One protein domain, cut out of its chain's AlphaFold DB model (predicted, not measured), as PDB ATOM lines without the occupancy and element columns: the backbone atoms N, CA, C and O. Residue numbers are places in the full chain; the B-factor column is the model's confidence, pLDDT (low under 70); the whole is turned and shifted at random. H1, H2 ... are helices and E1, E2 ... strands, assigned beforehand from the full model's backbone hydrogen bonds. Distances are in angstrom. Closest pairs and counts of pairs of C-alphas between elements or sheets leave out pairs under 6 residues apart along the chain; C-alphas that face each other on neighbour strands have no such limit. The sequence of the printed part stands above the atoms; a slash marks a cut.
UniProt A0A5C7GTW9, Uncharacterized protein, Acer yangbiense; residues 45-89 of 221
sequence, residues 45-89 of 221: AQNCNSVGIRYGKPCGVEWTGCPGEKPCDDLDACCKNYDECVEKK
ATOM      1  N   ALA A  45      26.061  48.362 -17.324       91.44
ATOM      2  CA  ALA A  45      24.727  48.668 -16.826       91.44
ATOM      3  C   ALA A  45      23.773  48.697 -18.025       91.44
ATOM      4  O   ALA A  45      23.769  49.644 -18.812       91.44
ATOM      5  N   GLN A  46      23.020  47.618 -18.215       89.81
ATOM      6  CA  GLN A  46      22.069  47.454 -19.313       89.81
ATOM      7  C   GLN A  46      20.730  46.963 -18.777       89.81
ATOM      8  O   GLN A  46      20.675  46.181 -17.830       89.81
ATOM      9  N   ASN A  47      19.647  47.400 -19.424       87.38
ATOM     10  CA  ASN A  47      18.283  46.954 -19.142       87.38
ATOM     11  C   ASN A  47      17.840  47.108 -17.675       87.38
ATOM     12  O   ASN A  47      16.966  46.366 -17.260       87.38
ATOM     13  N   CYS A  48      18.375  48.074 -16.913       86.56
ATOM     14  CA  CYS A  48      18.174  48.235 -15.459       86.56
ATOM     15  C   CYS A  48      16.706  48.226 -14.973       86.56
ATOM     16  O   CYS A  48      16.457  47.980 -13.800       86.56
ATOM     17  N   ASN A  49      15.746  48.481 -15.868       88.56
ATOM     18  CA  ASN A  49      14.308  48.528 -15.583       88.56
ATOM     19  C   ASN A  49      13.530  47.331 -16.176       88.56
ATOM     20  O   ASN A  49      12.326  47.429 -16.395       88.56
ATOM     21  N   SER A  50      14.205  46.230 -16.518       86.19
ATOM     22  CA  SER A  50      13.618  45.040 -17.151       86.19
ATOM     23  C   SER A  50      14.171  43.762 -16.522       86.19
ATOM     24  O   SER A  50      15.225  43.779 -15.909       86.19
ATOM     25  N   VAL A  51      13.496  42.626 -16.702       77.38
ATOM     26  CA  VAL A  51      13.902  41.322 -16.136       77.38
ATOM     27  C   VAL A  51      15.273  40.852 -16.663       77.38
ATOM     28  O   VAL A  51      15.964  40.086 -16.002       77.38
ATOM     29  N   GLY A  52      15.714  41.360 -17.819       83.12
ATOM     30  CA  GLY A  52      17.029  41.083 -18.409       83.12
ATOM     31  C   GLY A  52      18.140  42.046 -17.979       83.12
ATOM     32  O   GLY A  52      18.935  42.442 -18.840       83.12
ATOM     33  N   ILE A  53      18.161  42.481 -16.710       87.69
ATOM     34  CA  ILE A  53      19.205  43.378 -16.193       87.69
ATOM     35  C   ILE A  53      20.596  42.759 -16.367       87.69
ATOM     36  O   ILE A  53      20.791  41.563 -16.152       87.69
ATOM     37  N   ARG A  54      21.573  43.596 -16.722       90.94
ATOM     38  CA  ARG A  54      23.001  43.275 -16.617       90.94
ATOM     39  C   ARG A  54      23.694  44.425 -15.919       90.94
ATOM     40  O   ARG A  54      23.836  45.498 -16.509       90.94
ATOM     41  N   TYR A  55      24.071  44.206 -14.670       90.81
ATOM     42  CA  TYR A  55      24.743  45.194 -13.843       90.81
ATOM     43  C   TYR A  55      26.095  44.660 -13.362       90.81
ATOM     44  O   TYR A  55      26.234  43.476 -13.062       90.81
ATOM     45  N   GLY A  56      27.102  45.528 -13.337       91.88
ATOM     46  CA  GLY A  56      28.459  45.163 -12.954       91.88
ATOM     47  C   GLY A  56      29.002  44.005 -13.795       91.88
ATOM     48  O   GLY A  56      28.945  44.058 -15.030       91.88
ATOM     49  N   LYS A  57      29.563  42.984 -13.140       93.00
ATOM     50  CA  LYS A  57      30.094  41.780 -13.801       93.00
ATOM     51  C   LYS A  57      29.190  40.557 -13.567       93.00
ATOM     52  O   LYS A  57      28.848  39.943 -14.572       93.00
ATOM     53  N   PRO A  58      28.805  40.202 -12.325       90.19
ATOM     54  CA  PRO A  58      27.891  39.088 -12.027       90.19
ATOM     55  C   PRO A  58      26.387  39.391 -11.937       90.19
ATOM     56  O   PRO A  58      25.611  38.450 -11.904       90.19
ATOM     57  N   CYS A  59      25.903  40.634 -11.856       89.94
ATOM     58  CA  CYS A  59      24.461  40.817 -11.623       89.94
ATOM     59  C   CYS A  59      23.629  40.614 -12.905       89.94
ATOM     60  O   CYS A  59      23.563  41.510 -13.753       89.94
ATOM     61  N   GLY A  60      22.936  39.479 -13.027       87.69
ATOM     62  CA  GLY A  60      21.924  39.239 -14.062       87.69
ATOM     63  C   GLY A  60      21.537  37.764 -14.205       87.69
ATOM     64  O   GLY A  60      22.212  36.877 -13.701       87.69
ATOM     65  N   VAL A  61      20.437  37.488 -14.908       82.94
ATOM     66  CA  VAL A  61      20.022  36.106 -15.215       82.94
ATOM     67  C   VAL A  61      20.913  35.551 -16.328       82.94
ATOM     68  O   VAL A  61      21.090  36.217 -17.349       82.94
ATOM     69  N   GLU A  62      21.478  34.356 -16.120       78.94
ATOM     70  CA  GLU A  62      22.462  33.725 -17.028       78.94
ATOM     71  C   GLU A  62      23.672  34.627 -17.345       78.94
ATOM     72  O   GLU A  62      24.293  34.546 -18.408       78.94
ATOM     73  N   TRP A  63      24.010  35.526 -16.422       84.88
ATOM     74  CA  TRP A  63      25.089  36.487 -16.569       84.88
ATOM     75  C   TRP A  63      25.978  36.402 -15.343       84.88
ATOM     76  O   TRP A  63      25.511  36.653 -14.244       84.88
ATOM     77  N   THR A  64      27.249  36.056 -15.529       87.06
ATOM     78  CA  THR A  64      28.184  35.903 -14.411       87.06
ATOM     79  C   THR A  64      29.527  36.567 -14.704       87.06
ATOM     80  O   THR A  64      29.899  36.800 -15.860       87.06
ATOM     81  N   GLY A  65      30.271  36.893 -13.649       88.19
ATOM     82  CA  GLY A  65      31.620  37.445 -13.750       88.19
ATOM     83  C   GLY A  65      32.658  36.358 -14.026       88.19
ATOM     84  O   GLY A  65      32.504  35.215 -13.610       88.19
ATOM     85  N   CYS A  66      33.749  36.692 -14.719       88.62
ATOM     86  CA  CYS A  66      34.830  35.721 -14.894       88.62
ATOM     87  C   CYS A  66      35.543  35.414 -13.558       88.62
ATOM     88  O   CYS A  66      35.683  36.310 -12.717       88.62
ATOM     89  N   PRO A  67      36.068  34.186 -13.368       86.12
ATOM     90  CA  PRO A  67      36.813  33.827 -12.165       86.12
ATOM     91  C   PRO A  67      37.972  34.790 -11.889       86.12
ATOM     92  O   PRO A  67      38.721  35.161 -12.792       86.12
ATOM     93  N   GLY A  68      38.127  35.195 -10.627       85.56
ATOM     94  CA  GLY A  68      39.194  36.105 -10.191       85.56
ATOM     95  C   GLY A  68      38.923  37.597 -10.418       85.56
ATOM     96  O   GLY A  68      39.704  38.429  -9.953       85.56
ATOM     97  N   GLU A  69      37.813  37.970 -11.058       88.06
ATOM     98  CA  GLU A  69      37.440  39.375 -11.217       88.06
ATOM     99  C   GLU A  69      36.995  40.001  -9.885       88.06
ATOM    100  O   GLU A  69      36.258  39.403  -9.088       88.06
ATOM    101  N   LYS A  70      37.444  41.238  -9.641       90.25
ATOM    102  CA  LYS A  70      36.944  42.065  -8.534       90.25
ATOM    103  C   LYS A  70      35.583  42.670  -8.903       90.25
ATOM    104  O   LYS A  70      35.425  43.051 -10.069       90.25
ATOM    105  N   PRO A  71      34.644  42.785  -7.951       92.06
ATOM    106  CA  PRO A  71      33.370  43.451  -8.190       92.06
ATOM    107  C   PRO A  71      33.569  44.939  -8.504       92.06
ATOM    108  O   PRO A  71      34.573  45.540  -8.109       92.06
ATOM    109  N   CYS A  72      32.631  45.512  -9.250       92.38
ATOM    110  CA  CYS A  72      32.622  46.920  -9.645       92.38
ATOM    111  C   CYS A  72      32.252  47.858  -8.485       92.38
ATOM    112  O   CYS A  72      32.772  48.969  -8.418       92.38
ATOM    113  N   ASP A  73      31.380  47.405  -7.584       92.81
ATOM    114  CA  ASP A  73      30.918  48.099  -6.380       92.81
ATOM    115  C   ASP A  73      30.365  47.090  -5.346       92.81
ATOM    116  O   ASP A  73      30.471  45.873  -5.530       92.81
ATOM    117  N   ASP A  74      29.782  47.581  -4.248       91.94
ATOM    118  CA  ASP A  74      29.234  46.736  -3.176       91.94
ATOM    119  C   ASP A  74      28.000  45.927  -3.619       91.94
ATOM    120  O   ASP A  74      27.787  44.804  -3.153       91.94
ATOM    121  N   LEU A  75      27.199  46.460  -4.550       90.62
ATOM    122  CA  LEU A  75      26.049  45.749  -5.115       90.62
ATOM    123  C   LEU A  75      26.520  44.568  -5.975       90.62
ATOM    124  O   LEU A  75      26.017  43.454  -5.841       90.62
ATOM    125  N   ASP A  76      27.540  44.792  -6.797       90.88
ATOM    126  CA  ASP A  76      28.185  43.774  -7.620       90.88
ATOM    127  C   ASP A  76      28.882  42.700  -6.765       90.88
ATOM    128  O   ASP A  76      28.877  41.516  -7.110       90.88
ATOM    129  N   ALA A  77      29.420  43.078  -5.599       90.81
ATOM    130  CA  ALA A  77      29.964  42.135  -4.621       90.81
ATOM    131  C   ALA A  77      28.879  41.212  -4.040       90.81
ATOM    132  O   ALA A  77      29.116  40.017  -3.855       90.81
ATOM    133  N   CYS A  78      27.679  41.746  -3.794       90.88
ATOM    134  CA  CYS A  78      26.531  40.955  -3.356       90.88
ATOM    135  C   CYS A  78      26.139  39.909  -4.410       90.88
ATOM    136  O   CYS A  78      25.996  38.731  -4.081       90.88
ATOM    137  N   CYS A  79      26.053  40.310  -5.682       91.44
ATOM    138  CA  CYS A  79      25.741  39.396  -6.783       91.44
ATOM    139  C   CYS A  79      26.807  38.311  -6.961       91.44
ATOM    140  O   CYS A  79      26.470  37.149  -7.153       91.44
ATOM    141  N   LYS A  80      28.092  38.656  -6.815       88.19
ATOM    142  CA  LYS A  80      29.177  37.667  -6.860       88.19
ATOM    143  C   LYS A  80      29.006  36.583  -5.795       88.19
ATOM    144  O   LYS A  80      29.108  35.396  -6.086       88.19
ATOM    145  N   ASN A  81      28.723  36.994  -4.561       88.19
ATOM    146  CA  ASN A  81      28.517  36.062  -3.453       88.19
ATOM    147  C   ASN A  81      27.248  35.219  -3.639       88.19
ATOM    148  O   ASN A  81      27.204  34.072  -3.197       88.19
ATOM    149  N   TYR A  82      26.218  35.789  -4.269       85.56
ATOM    150  CA  TYR A  82      24.994  35.079  -4.611       85.56
ATOM    151  C   TYR A  82      25.261  33.971  -5.634       85.56
ATOM    152  O   TYR A  82      24.923  32.821  -5.355       85.56
ATOM    153  N   ASP A  83      25.937  34.284  -6.742       83.00
ATOM    154  CA  ASP A  83      26.322  33.302  -7.763       83.00
ATOM    155  C   ASP A  83      27.161  32.174  -7.152       83.00
ATOM    156  O   ASP A  83      26.833  31.004  -7.315       83.00
ATOM    157  N   GLU A  84      28.178  32.503  -6.346       83.44
ATOM    158  CA  GLU A  84      29.003  31.497  -5.662       83.44
ATOM    159  C   GLU A  84      28.198  30.624  -4.681       83.44
ATOM    160  O   GLU A  84      28.551  29.471  -4.427       83.44
ATOM    161  N   CYS A  85      27.142  31.170  -4.073       83.19
ATOM    162  CA  CYS A  85      26.261  30.433  -3.168       83.19
ATOM    163  C   CYS A  85      25.341  29.473  -3.935       83.19
ATOM    164  O   CYS A  85      25.109  28.355  -3.470       83.19
ATOM    165  N   VAL A  86      24.838  29.909  -5.093       80.69
ATOM    166  CA  VAL A  86      23.985  29.116  -5.988       80.69
ATOM    167  C   VAL A  86      24.792  28.087  -6.773       80.69
ATOM    168  O   VAL A  86      24.257  27.042  -7.088       80.69
ATOM    169  N   GLU A  87      26.075  28.317  -7.046       73.31
ATOM    170  CA  GLU A  87      26.941  27.325  -7.694       73.31
ATOM    171  C   GLU A  87      27.355  26.209  -6.717       73.31
ATOM    172  O   GLU A  87      27.385  25.034  -7.070       73.31
ATOM    173  N   LYS A  88      27.643  26.556  -5.451       68.56
ATOM    174  CA  LYS A  88      28.068  25.588  -4.415       68.56
ATOM    175  C   LYS A  88      26.943  24.701  -3.898       68.56
ATOM    176  O   LYS A  88      27.203  23.640  -3.334       68.56
ATOM    177  N   LYS A  89      25.702  25.158  -4.005       61.06
ATOM    178  CA  LYS A  89      24.531  24.320  -3.780       61.06
ATOM    179  C   LYS A  89      24.137  23.856  -5.168       61.06
ATOM    180  O   LYS A  89      23.769  24.721  -5.930       61.06
TER     181      LYS A  89
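What this domain is: This is residues 45 to 89 of the 221 residues of an uncharacterized protein of Acer yangbiense (UniProt A0A5C7GTW9). One straight helix, H1, forms one side of this small domain, and the rest is mostly loop: residues 45 to 56 fold back on themselves as a small loop ending in the short strand E1, and residues 57 to 73 wind from there to the start of H1. The printed part has 45 residues, with one named strand and then one named helix; the class is mostly helix, though under half of the residues are in named elements. It is compact, with a radius of gyration of the C-alphas of 10.1 A and spans of 28 by 21 by 16 A.

Where its parts are: Start at C-alpha 45, (24.727, 48.668, -16.826). E1 is residues 54 to 56, 6.8 A long. Find C-alpha 74 at (29.234, 46.736, -3.176); from there H1 runs 21.2 A to C-alpha 88 at (28.068, 25.588, -4.415).

How they stand to each other: Residues 45 to 46 pair antiparallel with residues 54 to 55 of E1, which pairs with no named strand. The closest C-alphas of E1 and H1, of Gly 56 and Asp 76, are 5.5 A apart. In H1 every O i to N i+4 pair is within hydrogen-bond range.

The domain as a whole: The C-alphas farthest apart, of Asn 49 and Lys 88, are 29.0 A apart. The printed part has no cut, and the link from E1 to H1 is long, with 17 residues. Look for pLDDT under 70 at residues 88 to 89.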